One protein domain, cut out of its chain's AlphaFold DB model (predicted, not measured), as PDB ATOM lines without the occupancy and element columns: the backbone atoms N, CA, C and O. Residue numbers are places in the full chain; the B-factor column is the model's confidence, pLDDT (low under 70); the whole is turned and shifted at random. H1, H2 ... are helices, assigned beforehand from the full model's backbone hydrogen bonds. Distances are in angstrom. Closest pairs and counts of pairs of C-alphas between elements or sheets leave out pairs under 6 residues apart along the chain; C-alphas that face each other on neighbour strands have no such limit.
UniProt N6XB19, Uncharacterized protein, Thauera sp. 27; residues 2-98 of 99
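Overview. This is residues 2 to 98 of the 99 residues of an uncharacterized protein of Thauera sp. 27 (UniProt N6XB19). A small head of helices has one long helical arm: H1 and H2 lie side by side as a hairpin, the first part of H3 crosses H1 at a slant, and residues 68 to 98, most of them in H3, stick out far beyond the head. The 97 printed residues hold three named helices, H1, H2 and H3 in chain order, and no named strand; the class is all helix. The whole is extended, with a radius of gyration of the C-alphas of 22.0 A, and it spans 78 by 30 by 14 A, the arm making the length.

Arrangement. H1, residues 2 to 24, touches H2, residues 30 to 46, with the C-alphas of Ala 19 and Glu 33 closest at 6.1 A. This helical hairpin has a shallow tilt of 8 degrees, opposite ways. H3, residues 49 to 96, touches H1 with its residues 52 to 66 alone; the closest C-alphas, those of Met 11 and Ala 56, are 4.7 A apart. H1 and H3 run the same way at a steep tilt of 47 degrees. H2 and H3 also form a helical hairpin, opposite ways at a steep tilt of 39 degrees. Residues 40 to 44 of H2 touch residues 51 to 55 of H3, closest at the C-alphas of Ala 43 and Met 51, 6.0 A. The helix packing is mostly crossed, but only just: 1 of the 3 touching pairs is at a shallow tilt. In H1, H2 and H3 every O i to N i+4 pair is within hydrogen-bond range.

Along the chain. H1 begins at C-alpha 2, (160.698, 126.106, 99.994), and is 33.9 A long from first to last C-alpha. H2 measures 24.5 A. H3 runs 70.7 A, from C-alpha 49 at (147.905, 123.316, 99.051) to C-alpha 96 at (154.440, 138.842, 167.677).

Size, cuts and confidence. The C-alphas farthest apart, those of Lys 46 and Lys 98, are 77.8 A apart. Without residues 68 to 98, which stand free, the body spans 34 by 24 by 14 A. The printed part has no cut, and both links are tight. The mean pLDDT of the printed part is 95.8; residues 97 to 98 are under 70.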
ATOM      1  N   GLU A   2     160.125 126.041  98.638       73.12
ATOM      2  CA  GLU A   2     160.698 126.106  99.994       73.12
ATOM      3  C   GLU A   2     159.691 126.593 101.057       73.12
ATOM      4  O   GLU A   2     159.606 126.021 102.138       73.12
ATOM      5  N   THR A   3     158.819 127.542 100.703       87.75
ATOM      6  CA  THR A   3     157.772 128.078 101.591       87.75
ATOM      7  C   THR A   3     156.762 127.023 102.052       87.75
ATOM      8  O   THR A   3     156.409 126.985 103.226       87.75
ATOM      9  N   MET A   4     156.312 126.134 101.154       95.00
ATOM     10  CA  MET A   4     155.339 125.090 101.511       95.00
ATOM     11  C   MET A   4     155.945 124.068 102.475       95.00
ATOM     12  O   MET A   4     155.285 123.624 103.411       95.00
ATOM     13  N   LYS A   5     157.230 123.742 102.300       95.56
ATOM     14  CA  LYS A   5     157.953 122.880 103.237       95.56
ATOM     15  C   LYS A   5     157.973 123.495 104.640       95.56
ATOM     16  O   LYS A   5     157.623 122.811 105.596       95.56
ATOM     17  N   THR A   6     158.291 124.786 104.758       96.94
ATOM     18  CA  THR A   6     158.255 125.501 106.045       96.94
ATOM     19  C   THR A   6     156.874 125.443 106.703       96.94
ATOM     20  O   THR A   6     156.782 125.206 107.908       96.94
ATOM     21  N   VAL A   7     155.799 125.612 105.924       97.62
ATOM     22  CA  VAL A   7     154.418 125.492 106.423       97.62
ATOM     23  C   VAL A   7     154.144 124.083 106.953       97.62
ATOM     24  O   VAL A   7     153.649 123.944 108.070       97.62
ATOM     25  N   ILE A   8     154.503 123.041 106.198       98.25
ATOM     26  CA  ILE A   8     154.292 121.642 106.602       98.25
ATOM     27  C   ILE A   8     155.073 121.310 107.877       98.25
ATOM     28  O   ILE A   8     154.531 120.672 108.782       98.25
ATOM     29  N   ASP A   9     156.328 121.749 107.971       98.25
ATOM     30  CA  ASP A   9     157.174 121.488 109.136       98.25
ATOM     31  C   ASP A   9     156.601 122.161 110.396       98.25
ATOM     32  O   ASP A   9     156.490 121.522 111.447       98.25
ATOM     33  N   LYS A  10     156.138 123.417 110.287       98.00
ATOM     34  CA  LYS A  10     155.473 124.109 111.402       98.00
ATOM     35  C   LYS A  10     154.150 123.443 111.785       98.00
ATOM     36  O   LYS A  10     153.928 123.203 112.969       98.00
ATOM     37  N   MET A  11     153.318 123.093 110.804       98.50
ATOM     38  CA  MET A  11     152.045 122.393 111.010       98.50
ATOM     39  C   MET A  11     152.246 121.077 111.775       98.50
ATOM     40  O   MET A  11     151.521 120.800 112.725       98.50
ATOM     41  N   ARG A  12     153.263 120.283 111.414       98.44
ATOM     42  CA  ARG A  12     153.605 119.039 112.127       98.44
ATOM     43  C   ARG A  12     154.037 119.299 113.567       98.44
ATOM     44  O   ARG A  12     153.628 118.567 114.464       98.44
ATOM     45  N   SER A  13     154.838 120.338 113.795       98.50
ATOM     46  CA  SER A  13     155.236 120.732 115.149       98.50
ATOM     47  C   SER A  13     154.036 121.164 115.998       98.50
ATOM     48  O   SER A  13     153.955 120.778 117.164       98.50
ATOM     49  N   ASP A  14     153.096 121.919 115.424       98.75
ATOM     50  CA  ASP A  14     151.871 122.315 116.120       98.75
ATOM     51  C   ASP A  14     150.964 121.120 116.404       98.75
ATOM     52  O   ASP A  14     150.438 121.019 117.509       98.75
ATOM     53  N   PHE A  15     150.840 120.179 115.463       98.69
ATOM     54  CA  PHE A  15     150.078 118.950 115.670       98.69
ATOM     55  C   PHE A  15     150.559 118.175 116.900       98.69
ATOM     56  O   PHE A  15     149.741 117.838 117.750       98.69
ATOM     57  N   VAL A  16     151.873 117.962 117.042       98.31
ATOM     58  CA  VAL A  16     152.443 117.252 118.201       98.31
ATOM     59  C   VAL A  16     152.074 117.949 119.512       98.31
ATOM     60  O   VAL A  16     151.570 117.303 120.431       98.31
ATOM     61  N   ARG A  17     152.256 119.275 119.588       98.12
ATOM     62  CA  ARG A  17     151.915 120.056 120.789       98.12
ATOM     63  C   ARG A  17     150.421 119.989 121.109       98.12
ATOM     64  O   ARG A  17     150.042 119.821 122.267       98.12
ATOM     65  N   VAL A  18     149.569 120.169 120.100       98.62
ATOM     66  CA  VAL A  18     148.110 120.166 120.265       98.62
ATOM     67  C   VAL A  18     147.631 118.790 120.711       98.62
ATOM     68  O   VAL A  18     146.882 118.713 121.681       98.62
ATOM     69  N   ALA A  19     148.092 117.719 120.061       98.50
ATOM     70  CA  ALA A  19     147.721 116.351 120.400       98.50
ATOM     71  C   ALA A  19     148.109 116.002 121.842       98.50
ATOM     72  O   ALA A  19     147.284 115.477 122.588       98.50
ATOM     73  N   GLU A  20     149.328 116.344 122.272       98.06
ATOM     74  CA  GLU A  20     149.773 116.137 123.654       98.06
ATOM     75  C   GLU A  20     148.832 116.822 124.655       98.06
ATOM     76  O   GLU A  20     148.286 116.176 125.552       98.06
ATOM     77  N   VAL A  21     148.581 118.121 124.477       97.88
ATOM     78  CA  VAL A  21     147.775 118.902 125.424       97.88
ATOM     79  C   VAL A  21     146.307 118.480 125.419       97.88
ATOM     80  O   VAL A  21     145.700 118.387 126.486       97.88
ATOM     81  N   ARG A  22     145.724 118.211 124.247       97.56
ATOM     82  CA  ARG A  22     144.328 117.766 124.125       97.56
ATOM     83  C   ARG A  22     144.117 116.404 124.780       97.56
ATOM     84  O   ARG A  22     143.143 116.247 125.510       97.56
ATOM     85  N   LYS A  23     145.052 115.464 124.615       97.88
ATOM     86  CA  LYS A  23     145.001 114.164 125.305       97.88
ATOM     87  C   LYS A  23     145.115 114.311 126.818       97.88
ATOM     88  O   LYS A  23     144.317 113.731 127.544       97.88
ATOM     89  N   VAL A  24     146.051 115.129 127.310       96.88
ATOM     90  CA  VAL A  24     146.200 115.389 128.757       96.88
ATOM     91  C   VAL A  24     144.925 115.987 129.363       96.88
ATOM     92  O   VAL A  24     144.593 115.699 130.511       96.88
ATOM     93  N   ARG A  25     144.190 116.802 128.600       94.94
ATOM     94  CA  ARG A  25     142.903 117.380 129.018       94.94
ATOM     95  C   ARG A  25     141.715 116.423 128.877       94.94
ATOM     96  O   ARG A  25     140.642 116.745 129.372       94.94
ATOM     97  N   GLY A  26     141.901 115.271 128.230       96.69
ATOM     98  CA  GLY A  26     140.824 114.340 127.888       96.69
ATOM     99  C   GLY A  26     139.936 114.814 126.732       96.69
ATOM    100  O   GLY A  26     138.896 114.211 126.494       96.69
ATOM    101  N   ASP A  27     140.334 115.872 126.019       97.00
ATOM    102  CA  ASP A  27     139.595 116.402 124.868       97.00
ATOM    103  C   ASP A  27     139.717 115.474 123.655       97.00
ATOM    104  O   ASP A  27     138.787 115.379 122.859       97.00
ATOM    105  N   TRP A  28     140.883 114.839 123.493       97.94
ATOM    106  CA  TRP A  28     141.178 113.880 122.425       97.94
ATOM    107  C   TRP A  28     141.523 112.519 123.021       97.94
ATOM    108  O   TRP A  28     142.281 112.417 123.988       97.94
ATOM    109  N   SER A  29     141.019 111.471 122.388       98.19
ATOM    110  CA  SER A  29     141.487 110.101 122.549       98.19
ATOM    111  C   SER A  29     142.733 109.833 121.691       98.19
ATOM    112  O   SER A  29     143.120 110.627 120.831       98.19
ATOM    113  N   GLU A  30     143.359 108.666 121.872       97.88
ATOM    114  CA  GLU A  30     144.405 108.199 120.949       97.88
ATOM    115  C   GLU A  30     143.877 107.951 119.528       97.88
ATOM    116  O   GLU A  30     144.647 107.996 118.568       97.88
ATOM    117  N   ALA A  31     142.583 107.642 119.385       98.25
ATOM    118  CA  ALA A  31     141.969 107.431 118.080       98.25
ATOM    119  C   ALA A  31     141.863 108.753 117.309       98.25
ATOM    120  O   ALA A  31     142.237 108.786 116.138       98.25
ATOM    121  N   ASP A  32     141.476 109.839 117.986       98.25
ATOM    122  CA  ASP A  32     141.379 111.176 117.385       98.25
ATOM    123  C   ASP A  32     142.738 111.646 116.850       98.25
ATOM    124  O   ASP A  32     142.848 112.102 115.714       98.25
ATOM    125  N   GLU A  33     143.809 111.469 117.632       98.38
ATOM    126  CA  GLU A  33     145.169 111.791 117.184       98.38
ATOM    127  C   GLU A  33     145.552 110.997 115.925       98.38
ATOM    128  O   GLU A  33     146.094 111.563 114.973       98.38
ATOM    129  N   LYS A  34     145.263 109.691 115.894       98.38
ATOM    130  CA  LYS A  34     145.589 108.838 114.741       98.38
ATOM    131  C   LYS A  34     144.803 109.246 113.498       98.38
ATOM    132  O   LYS A  34     145.392 109.320 112.420       98.38
ATOM    133  N   GLU A  35     143.509 109.518 113.638       98.44
ATOM    134  CA  GLU A  35     142.638 109.910 112.529       98.44
ATOM    135  C   GLU A  35     143.056 111.261 111.938       98.44
ATOM    136  O   GLU A  35     143.296 111.371 110.733       98.44
ATOM    137  N   ILE A  36     143.246 112.271 112.789       98.25
ATOM    138  CA  ILE A  36     143.652 113.612 112.358       98.25
ATOM    139  C   ILE A  36     145.057 113.570 111.742       98.25
ATOM    140  O   ILE A  36     145.293 114.149 110.679       98.25
ATOM    141  N   GLY A  37     145.990 112.834 112.353       98.12
ATOM    142  CA  GLY A  37     147.335 112.646 111.811       98.12
ATOM    143  C   GLY A  37     147.331 111.973 110.433       98.12
ATOM    144  O   GLY A  37     148.080 112.383 109.541       98.12
ATOM    145  N   ALA A  38     146.459 110.981 110.225       98.44
ATOM    146  CA  ALA A  38     146.281 110.333 108.929       98.44
ATOM    147  C   ALA A  38     145.695 111.293 107.879       98.44
ATOM    148  O   ALA A  38     146.194 111.333 106.752       98.44
ATOM    149  N   ALA A  39     144.707 112.112 108.249       98.06
ATOM    150  CA  ALA A  39     144.119 113.115 107.361       98.06
ATOM    151  C   ALA A  39     145.143 114.181 106.925       98.06
ATOM    152  O   ALA A  39     145.238 114.511 105.741       98.06
ATOM    153  N   ILE A  40     145.970 114.665 107.859       98.12
ATOM    154  CA  ILE A  40     147.065 115.601 107.563       98.12
ATOM    155  C   ILE A  40     148.086 114.955 106.620       98.12
ATOM    156  O   ILE A  40     148.515 115.574 105.644       98.12
ATOM    157  N   LYS A  41     148.478 113.703 106.889       97.81
ATOM    158  CA  LYS A  41     149.419 112.965 106.039       97.81
ATOM    159  C   LYS A  41     148.885 112.824 104.612       97.81
ATOM    160  O   LYS A  41     149.621 113.125 103.676       97.81
ATOM    161  N   ALA A  42     147.615 112.454 104.451       97.88
ATOM    162  CA  ALA A  42     146.980 112.323 103.143       97.88
ATOM    163  C   ALA A  42     146.954 113.653 102.367       97.88
ATOM    164  O   ALA A  42     147.246 113.671 101.171       97.88
ATOM    165  N   ALA A  43     146.671 114.777 103.038       97.00
ATOM    166  CA  ALA A  43     146.715 116.103 102.415       97.00
ATOM    167  C   ALA A  43     148.123 116.458 101.897       97.00
ATOM    168  O   ALA A  43     148.269 116.971 100.786       97.00
ATOM    169  N   VAL A  44     149.162 116.130 102.675       97.75
ATOM    170  CA  VAL A  44     150.564 116.340 102.281       97.75
ATOM    171  C   VAL A  44     150.963 115.440 101.110       97.75
ATOM    172  O   VAL A  44     151.591 115.920 100.171       97.75
ATOM    173  N   GLU A  45     150.590 114.159 101.133       97.94
ATOM    174  CA  GLU A  45     150.909 113.200 100.062       97.94
ATOM    175  C   GLU A  45     150.221 113.552  98.738       97.94
ATOM    176  O   GLU A  45     150.824 113.418  97.675       97.94
ATOM    177  N   LYS A  46     148.987 114.064  98.798       97.50
ATOM    178  CA  LYS A  46     148.257 114.571  97.628       97.50
ATOM    179  C   LYS A  46     148.843 115.884  97.089       97.50
ATOM    180  O   LYS A  46     148.547 116.260  95.958       97.50
ATOM    181  N   GLY A  47     149.654 116.587  97.883       96.12
ATOM    182  CA  GLY A  47     150.176 117.907  97.535       96.12
ATOM    183  C   GLY A  47     149.075 118.960  97.407       96.12
ATOM    184  O   GLY A  47     149.187 119.840  96.561       96.12
ATOM    185  N   ASP A  48     148.008 118.845  98.205       95.44
ATOM    186  CA  ASP A  48     146.831 119.718  98.165       95.44
ATOM    187  C   ASP A  48     147.096 120.999  98.984       95.44
ATOM    188  O   ASP A  48     147.067 120.952 100.220       95.44
ATOM    189  N   PRO A  49     147.425 122.137  98.338       95.44
ATOM    190  CA  PRO A  49     147.905 123.316  99.051       95.44
ATOM    191  C   PRO A  49     146.825 123.932  99.943       95.44
ATOM    192  O   PRO A  49     147.139 124.383 101.043       95.44
ATOM    193  N   ASP A  50     145.564 123.901  99.514       96.88
ATOM    194  CA  ASP A  50     144.449 124.479 100.261       96.88
ATOM    195  C   ASP A  50     144.181 123.676 101.536       96.88
ATOM    196  O   ASP A  50     143.963 124.244 102.611       96.88
ATOM    197  N   MET A  51     144.285 122.346 101.453       97.88
ATOM    198  CA  MET A  51     144.159 121.485 102.628       97.88
ATOM    199  C   MET A  51     145.332 121.603 103.585       97.88
ATOM    200  O   MET A  51     145.116 121.689 104.793       97.88
ATOM    201  N   ILE A  52     146.559 121.680 103.075       98.12
ATOM    202  CA  ILE A  52     147.735 121.904 103.921       98.12
ATOM    203  C   ILE A  52     147.606 123.237 104.670       98.12
ATOM    204  O   ILE A  52     147.823 123.282 105.880       98.12
ATOM    205  N   LEU A  53     147.218 124.315 103.981       98.00
ATOM    206  CA  LEU A  53     147.054 125.633 104.600       98.00
ATOM    207  C   LEU A  53     145.913 125.659 105.621       98.00
ATOM    208  O   LEU A  53     146.064 126.269 106.678       98.00
ATOM    209  N   SER A  54     144.809 124.961 105.349       98.31
ATOM    210  CA  SER A  54     143.684 124.852 106.284       98.31
ATOM    211  C   SER A  54     144.092 124.144 107.579       98.31
ATOM    212  O   SER A  54     143.845 124.660 108.671       98.31
ATOM    213  N   TRP A  55     144.785 123.004 107.473       98.50
ATOM    214  CA  TRP A  55     145.315 122.291 108.638       98.50
ATOM    215  C   TRP A  55     146.346 123.124 109.401       98.50
ATOM    216  O   TRP A  55     146.293 123.190 110.630       98.50
ATOM    217  N   ALA A  56     147.256 123.788 108.686       98.44
ATOM    218  CA  ALA A  56     148.273 124.641 109.288       98.44
ATOM    219  C   ALA A  56     147.653 125.801 110.077       98.44
ATOM    220  O   ALA A  56     148.061 126.047 111.210       98.44
ATOM    221  N   ALA A  57     146.652 126.482 109.516       98.50
ATOM    222  CA  ALA A  57     145.976 127.592 110.181       98.50
ATOM    223  C   ALA A  57     145.234 127.135 111.445       98.50
ATOM    224  O   ALA A  57     145.386 127.744 112.504       98.50
ATOM    225  N   TRP A  58     144.484 126.034 111.354       98.62
ATOM    226  CA  TRP A  58     143.754 125.485 112.494       98.62
ATOM    227  C   TRP A  58     144.688 125.043 113.629       98.62
ATOM    228  O   TRP A  58     144.475 125.396 114.788       98.62
ATOM    229  N   LEU A  59     145.766 124.321 113.308       98.69
ATOM    230  CA  LEU A  59     146.736 123.876 114.310       98.69
ATOM    231  C   LEU A  59     147.520 125.036 114.923       98.69
ATOM    232  O   LEU A  59     147.791 125.014 116.125       98.69
ATOM    233  N   ALA A  60     147.847 126.060 114.134       98.62
ATOM    234  CA  ALA A  60     148.487 127.261 114.645       98.62
ATOM    235  C   ALA A  60     147.587 127.987 115.658       98.62
ATOM    236  O   ALA A  60     148.070 128.357 116.726       98.62
ATOM    237  N   ASP A  61     146.293 128.151 115.370       98.62
ATOM    238  CA  ASP A  61     145.334 128.773 116.294       98.62
ATOM    239  C   ASP A  61     145.257 128.019 117.632       98.62
ATOM    240  O   ASP A  61     145.459 128.599 118.703       98.62
ATOM    241  N   LEU A  62     145.102 126.691 117.578       98.38
ATOM    242  CA  LEU A  62     145.089 125.849 118.777       98.38
ATOM    243  C   LEU A  62     146.403 125.933 119.567       98.38
ATOM    244  O   LEU A  62     146.390 126.068 120.793       98.38
ATOM    245  N   SER A  63     147.541 125.875 118.875       98.38
ATOM    246  CA  SER A  63     148.876 125.964 119.474       98.38
ATOM    247  C   SER A  63     149.095 127.315 120.170       98.38
ATOM    248  O   SER A  63     149.581 127.362 121.307       98.38
ATOM    249  N   HIS A  64     148.658 128.418 119.552       98.12
ATOM    250  CA  HIS A  64     148.713 129.752 120.150       98.12
ATOM    251  C   HIS A  64     147.798 129.883 121.370       98.12
ATOM    252  O   HIS A  64     148.237 130.409 122.395       98.12
ATOM    253  N   ALA A  65     146.567 129.370 121.307       97.69
ATOM    254  CA  ALA A  65     145.644 129.388 122.440       97.69
ATOM    255  C   ALA A  65     146.209 128.623 123.653       97.69
ATOM    256  O   ALA A  65     146.124 129.094 124.790       97.69
ATOM    257  N   ILE A  66     146.856 127.476 123.414       97.50
ATOM    258  CA  ILE A  66     147.565 126.708 124.448       97.50
ATOM    259  C   ILE A  66     148.690 127.547 125.066       97.50
ATOM    260  O   ILE A  66     148.763 127.667 126.288       97.50
ATOM    261  N   ALA A  67     149.546 128.158 124.241       96.62
ATOM    262  CA  ALA A  67     150.657 128.973 124.730       96.62
ATOM    263  C   ALA A  67     150.181 130.194 125.538       96.62
ATOM    264  O   ALA A  67     150.751 130.509 126.585       96.62
ATOM    265  N   ALA A  68     149.116 130.858 125.084       97.12
ATOM    266  CA  ALA A  68     148.504 131.974 125.797       97.12
ATOM    267  C   ALA A  68     147.973 131.535 127.170       97.12
ATOM    268  O   ALA A  68     148.226 132.200 128.178       97.12
ATOM    269  N   TRP A  69     147.301 130.383 127.233       95.44
ATOM    270  CA  TRP A  69     146.814 129.828 128.492       95.44
ATOM    271  C   TRP A  69     147.951 129.494 129.465       95.44
ATOM    272  O   TRP A  69     147.873 129.855 130.640       95.44
ATOM    273  N   ASP A  70     149.040 128.887 128.985       94.88
ATOM    274  CA  ASP A  70     150.210 128.575 129.817       94.88
ATOM    275  C   ASP A  70     150.791 129.837 130.477       94.88
ATOM    276  O   ASP A  70     151.150 129.826 131.660       94.88
ATOM    277  N   LEU A  71     150.856 130.950 129.737       96.62
ATOM    278  CA  LEU A  71     151.312 132.239 130.262       96.62
ATOM    279  C   LEU A  71     150.357 132.796 131.327       96.62
ATOM    280  O   LEU A  71     150.810 133.243 132.386       96.62
ATOM    281  N   ILE A  72     149.044 132.722 131.089       97.38
ATOM    282  CA  ILE A  72     148.015 133.159 132.047       97.38
ATOM    283  C   ILE A  72     148.116 132.363 133.353       97.38
ATOM    284  O   ILE A  72     148.100 132.949 134.443       97.38
ATOM    285  N   VAL A  73     148.260 131.038 133.261       96.50
ATOM    286  CA  VAL A  73     148.391 130.156 134.428       96.50
ATOM    287  C   VAL A  73     149.665 130.482 135.202       96.50
ATOM    288  O   VAL A  73     149.602 130.699 136.414       96.50
ATOM    289  N   ARG A  74     150.815 130.607 134.526       96.25
ATOM    290  CA  ARG A  74     152.090 130.971 135.174       96.25
ATOM    291  C   ARG A  74     152.000 132.312 135.898       96.25
ATOM    292  O   ARG A  74     152.429 132.414 137.049       96.25
ATOM    293  N   GLY A  75     151.399 133.319 135.262       97.69
ATOM    294  CA  GLY A  75     151.172 134.629 135.874       97.69
ATOM    295  C   GLY A  75     150.265 134.553 137.104       97.69
ATOM    296  O   GLY A  75     150.557 135.155 138.137       97.69
ATOM    297  N   SER A  76     149.193 133.763 137.029       98.00
ATOM    298  CA  SER A  76     148.271 133.544 138.150       98.00
ATOM    299  C   SER A  76     148.955 132.850 139.328       98.00
ATOM    300  O   SER A  76     148.858 133.329 140.456       98.00
ATOM    301  N   VAL A  77     149.743 131.799 139.075       98.12
ATOM    302  CA  VAL A  77     150.512 131.091 140.113       98.12
ATOM    303  C   VAL A  77     151.519 132.019 140.796       98.12
ATOM    304  O   VAL A  77     151.671 131.970 142.019       98.12
ATOM    305  N   ALA A  78     152.194 132.890 140.041       97.94
ATOM    306  CA  ALA A  78     153.119 133.866 140.614       97.94
ATOM    307  C   ALA A  78     152.409 134.822 141.589       97.94
ATOM    308  O   ALA A  78     152.899 135.030 142.704       97.94
ATOM    309  N   ARG A  79     151.227 135.332 141.210       98.06
ATOM    310  CA  ARG A  79     150.398 136.188 142.077       98.06
ATOM    311  C   ARG A  79     149.908 135.449 143.319       98.06
ATOM    312  O   ARG A  79     150.086 135.955 144.420       98.06
ATOM    313  N   MET A  80     149.391 134.229 143.165       98.06
ATOM    314  CA  MET A  80     148.939 133.404 144.295       98.06
ATOM    315  C   MET A  80     150.069 133.148 145.298       98.06
ATOM    316  O   MET A  80     149.878 133.266 146.504       98.06
ATOM    317  N   ARG A  81     151.280 132.840 144.813       98.06
ATOM    318  CA  ARG A  81     152.454 132.638 145.676       98.06
ATOM    319  C   ARG A  81     152.872 133.916 146.399       98.06
ATOM    320  O   ARG A  81     153.302 133.833 147.546       98.06
ATOM    321  N   ALA A  82     152.778 135.070 145.740       98.25
ATOM    322  CA  ALA A  82     153.061 136.362 146.359       98.25
ATOM    323  C   ALA A  82     152.046 136.687 147.460       98.25
ATOM    324  O   ALA A  82     152.454 136.977 148.582       98.25
ATOM    325  N   GLN A  83     150.753 136.528 147.175       98.06
ATOM    326  CA  GLN A  83     149.690 136.707 148.160       98.06
ATOM    327  C   GLN A  83     149.876 135.769 149.361       98.06
ATOM    328  O   GLN A  83     149.881 136.215 150.504       98.06
ATOM    329  N   ALA A  84     150.140 134.482 149.119       97.94
ATOM    330  CA  ALA A  84     150.361 133.516 150.192       97.94
ATOM    331  C   ALA A  84     151.579 133.856 151.074       97.94
ATOM    332  O   ALA A  84     151.583 133.513 152.253       97.94
ATOM    333  N   ARG A  85     152.623 134.504 150.530       97.75
ATOM    334  CA  ARG A  85     153.749 135.018 151.335       97.75
ATOM    335  C   ARG A  85     153.312 136.182 152.219       97.75
ATOM    336  O   ARG A  85     153.514 136.107 153.425       97.75
ATOM    337  N   GLN A  86     152.653 137.181 151.635       97.44
ATOM    338  CA  GLN A  86     152.165 138.360 152.361       97.44
ATOM    339  C   GLN A  86     151.223 137.970 153.504       97.44
ATOM    340  O   GLN A  86     151.353 138.466 154.618       97.44
ATOM    341  N   GLU A  87     150.312 137.024 153.265       96.88
ATOM    342  CA  GLU A  87     149.406 136.530 154.302       96.88
ATOM    343  C   GLU A  87     150.133 135.797 155.436       96.88
ATOM    344  O   GLU A  87     149.702 135.885 156.588       96.88
ATOM    345  N   ARG A  88     151.212 135.058 155.141       96.25
ATOM    346  CA  ARG A  88     152.030 134.414 156.181       96.25
ATOM    347  C   ARG A  88     152.773 135.451 157.016       96.25
ATOM    348  O   ARG A  88     152.681 135.409 158.238       96.25
ATOM    349  N   GLU A  89     153.430 136.405 156.365       96.06
ATOM    350  CA  GLU A  89     154.162 137.491 157.029       96.06
ATOM    351  C   GLU A  89     153.229 138.334 157.916       96.06
ATOM    352  O   GLU A  89     153.544 138.603 159.075       96.06
ATOM    353  N   ALA A  90     152.031 138.668 157.424       95.12
ATOM    354  CA  ALA A  90     151.020 139.390 158.197       95.12
ATOM    355  C   ALA A  90     150.563 138.610 159.443       95.12
ATOM    356  O   ALA A  90     150.439 139.189 160.525       95.12
ATOM    357  N   ARG A  91     150.349 137.288 159.323       94.56
ATOM    358  CA  ARG A  91     150.000 136.423 160.465       94.56
ATOM    359  C   ARG A  91     151.119 136.367 161.506       94.56
ATOM    360  O   ARG A  91     150.836 136.441 162.700       94.56
ATOM    361  N   GLU A  92     152.374 136.261 161.077       92.81
ATOM    362  CA  GLU A  92     153.531 136.243 161.982       92.81
ATOM    363  C   GLU A  92     153.704 137.567 162.734       92.81
ATOM    364  O   GLU A  92     153.941 137.563 163.944       92.81
ATOM    365  N   LEU A  93     153.541 138.702 162.046       90.44
ATOM    366  CA  LEU A  93     153.590 140.030 162.662       90.44
ATOM    367  C   LEU A  93     152.468 140.217 163.694       90.44
ATOM    368  O   LEU A  93     152.731 140.646 164.818       90.44
ATOM    369  N   ALA A  94     151.238 139.818 163.357       86.75
ATOM    370  CA  ALA A  94     150.105 139.875 164.281       86.75
ATOM    371  C   ALA A  94     150.290 138.967 165.514       86.75
ATOM    372  O   ALA A  94     149.833 139.305 166.606       86.75
ATOM    373  N   GLY A  95     150.973 137.827 165.361       81.88
ATOM    374  CA  GLY A  95     151.305 136.923 166.465       81.88
ATOM    375  C   GLY A  95     152.396 137.457 167.401       81.88
ATOM    376  O   GLY A  95     152.331 137.218 168.606       81.88
ATOM    377  N   LYS A  96     153.371 138.212 166.877       72.50
ATOM    378  CA  LYS A  96     154.440 138.842 167.677       72.50
ATOM    379  C   LYS A  96     153.946 140.021 168.520       72.50
ATOM    380  O   LYS A  96     154.493 140.244 169.588       72.50
ATOM    381  N   GLY A  97     152.898 140.729 168.088       59.19
ATOM    382  CA  GLY A  97     152.290 141.828 168.853       59.19
ATOM    383  C   GLY A  97     151.394 141.401 170.027       59.19
ATOM    384  O   GLY A  97     150.874 142.261 170.729       59.19
ATOM    385  N   LYS A  98     151.178 140.094 170.229       56.69
ATOM    386  CA  LYS A  98     150.368 139.530 171.328       56.69
ATOM    387  C   LYS A  98     151.201 138.867 172.440       56.69
ATOM    388  O   LYS A  98     150.613 138.231 173.312       56.69
TER     389      LYS A  98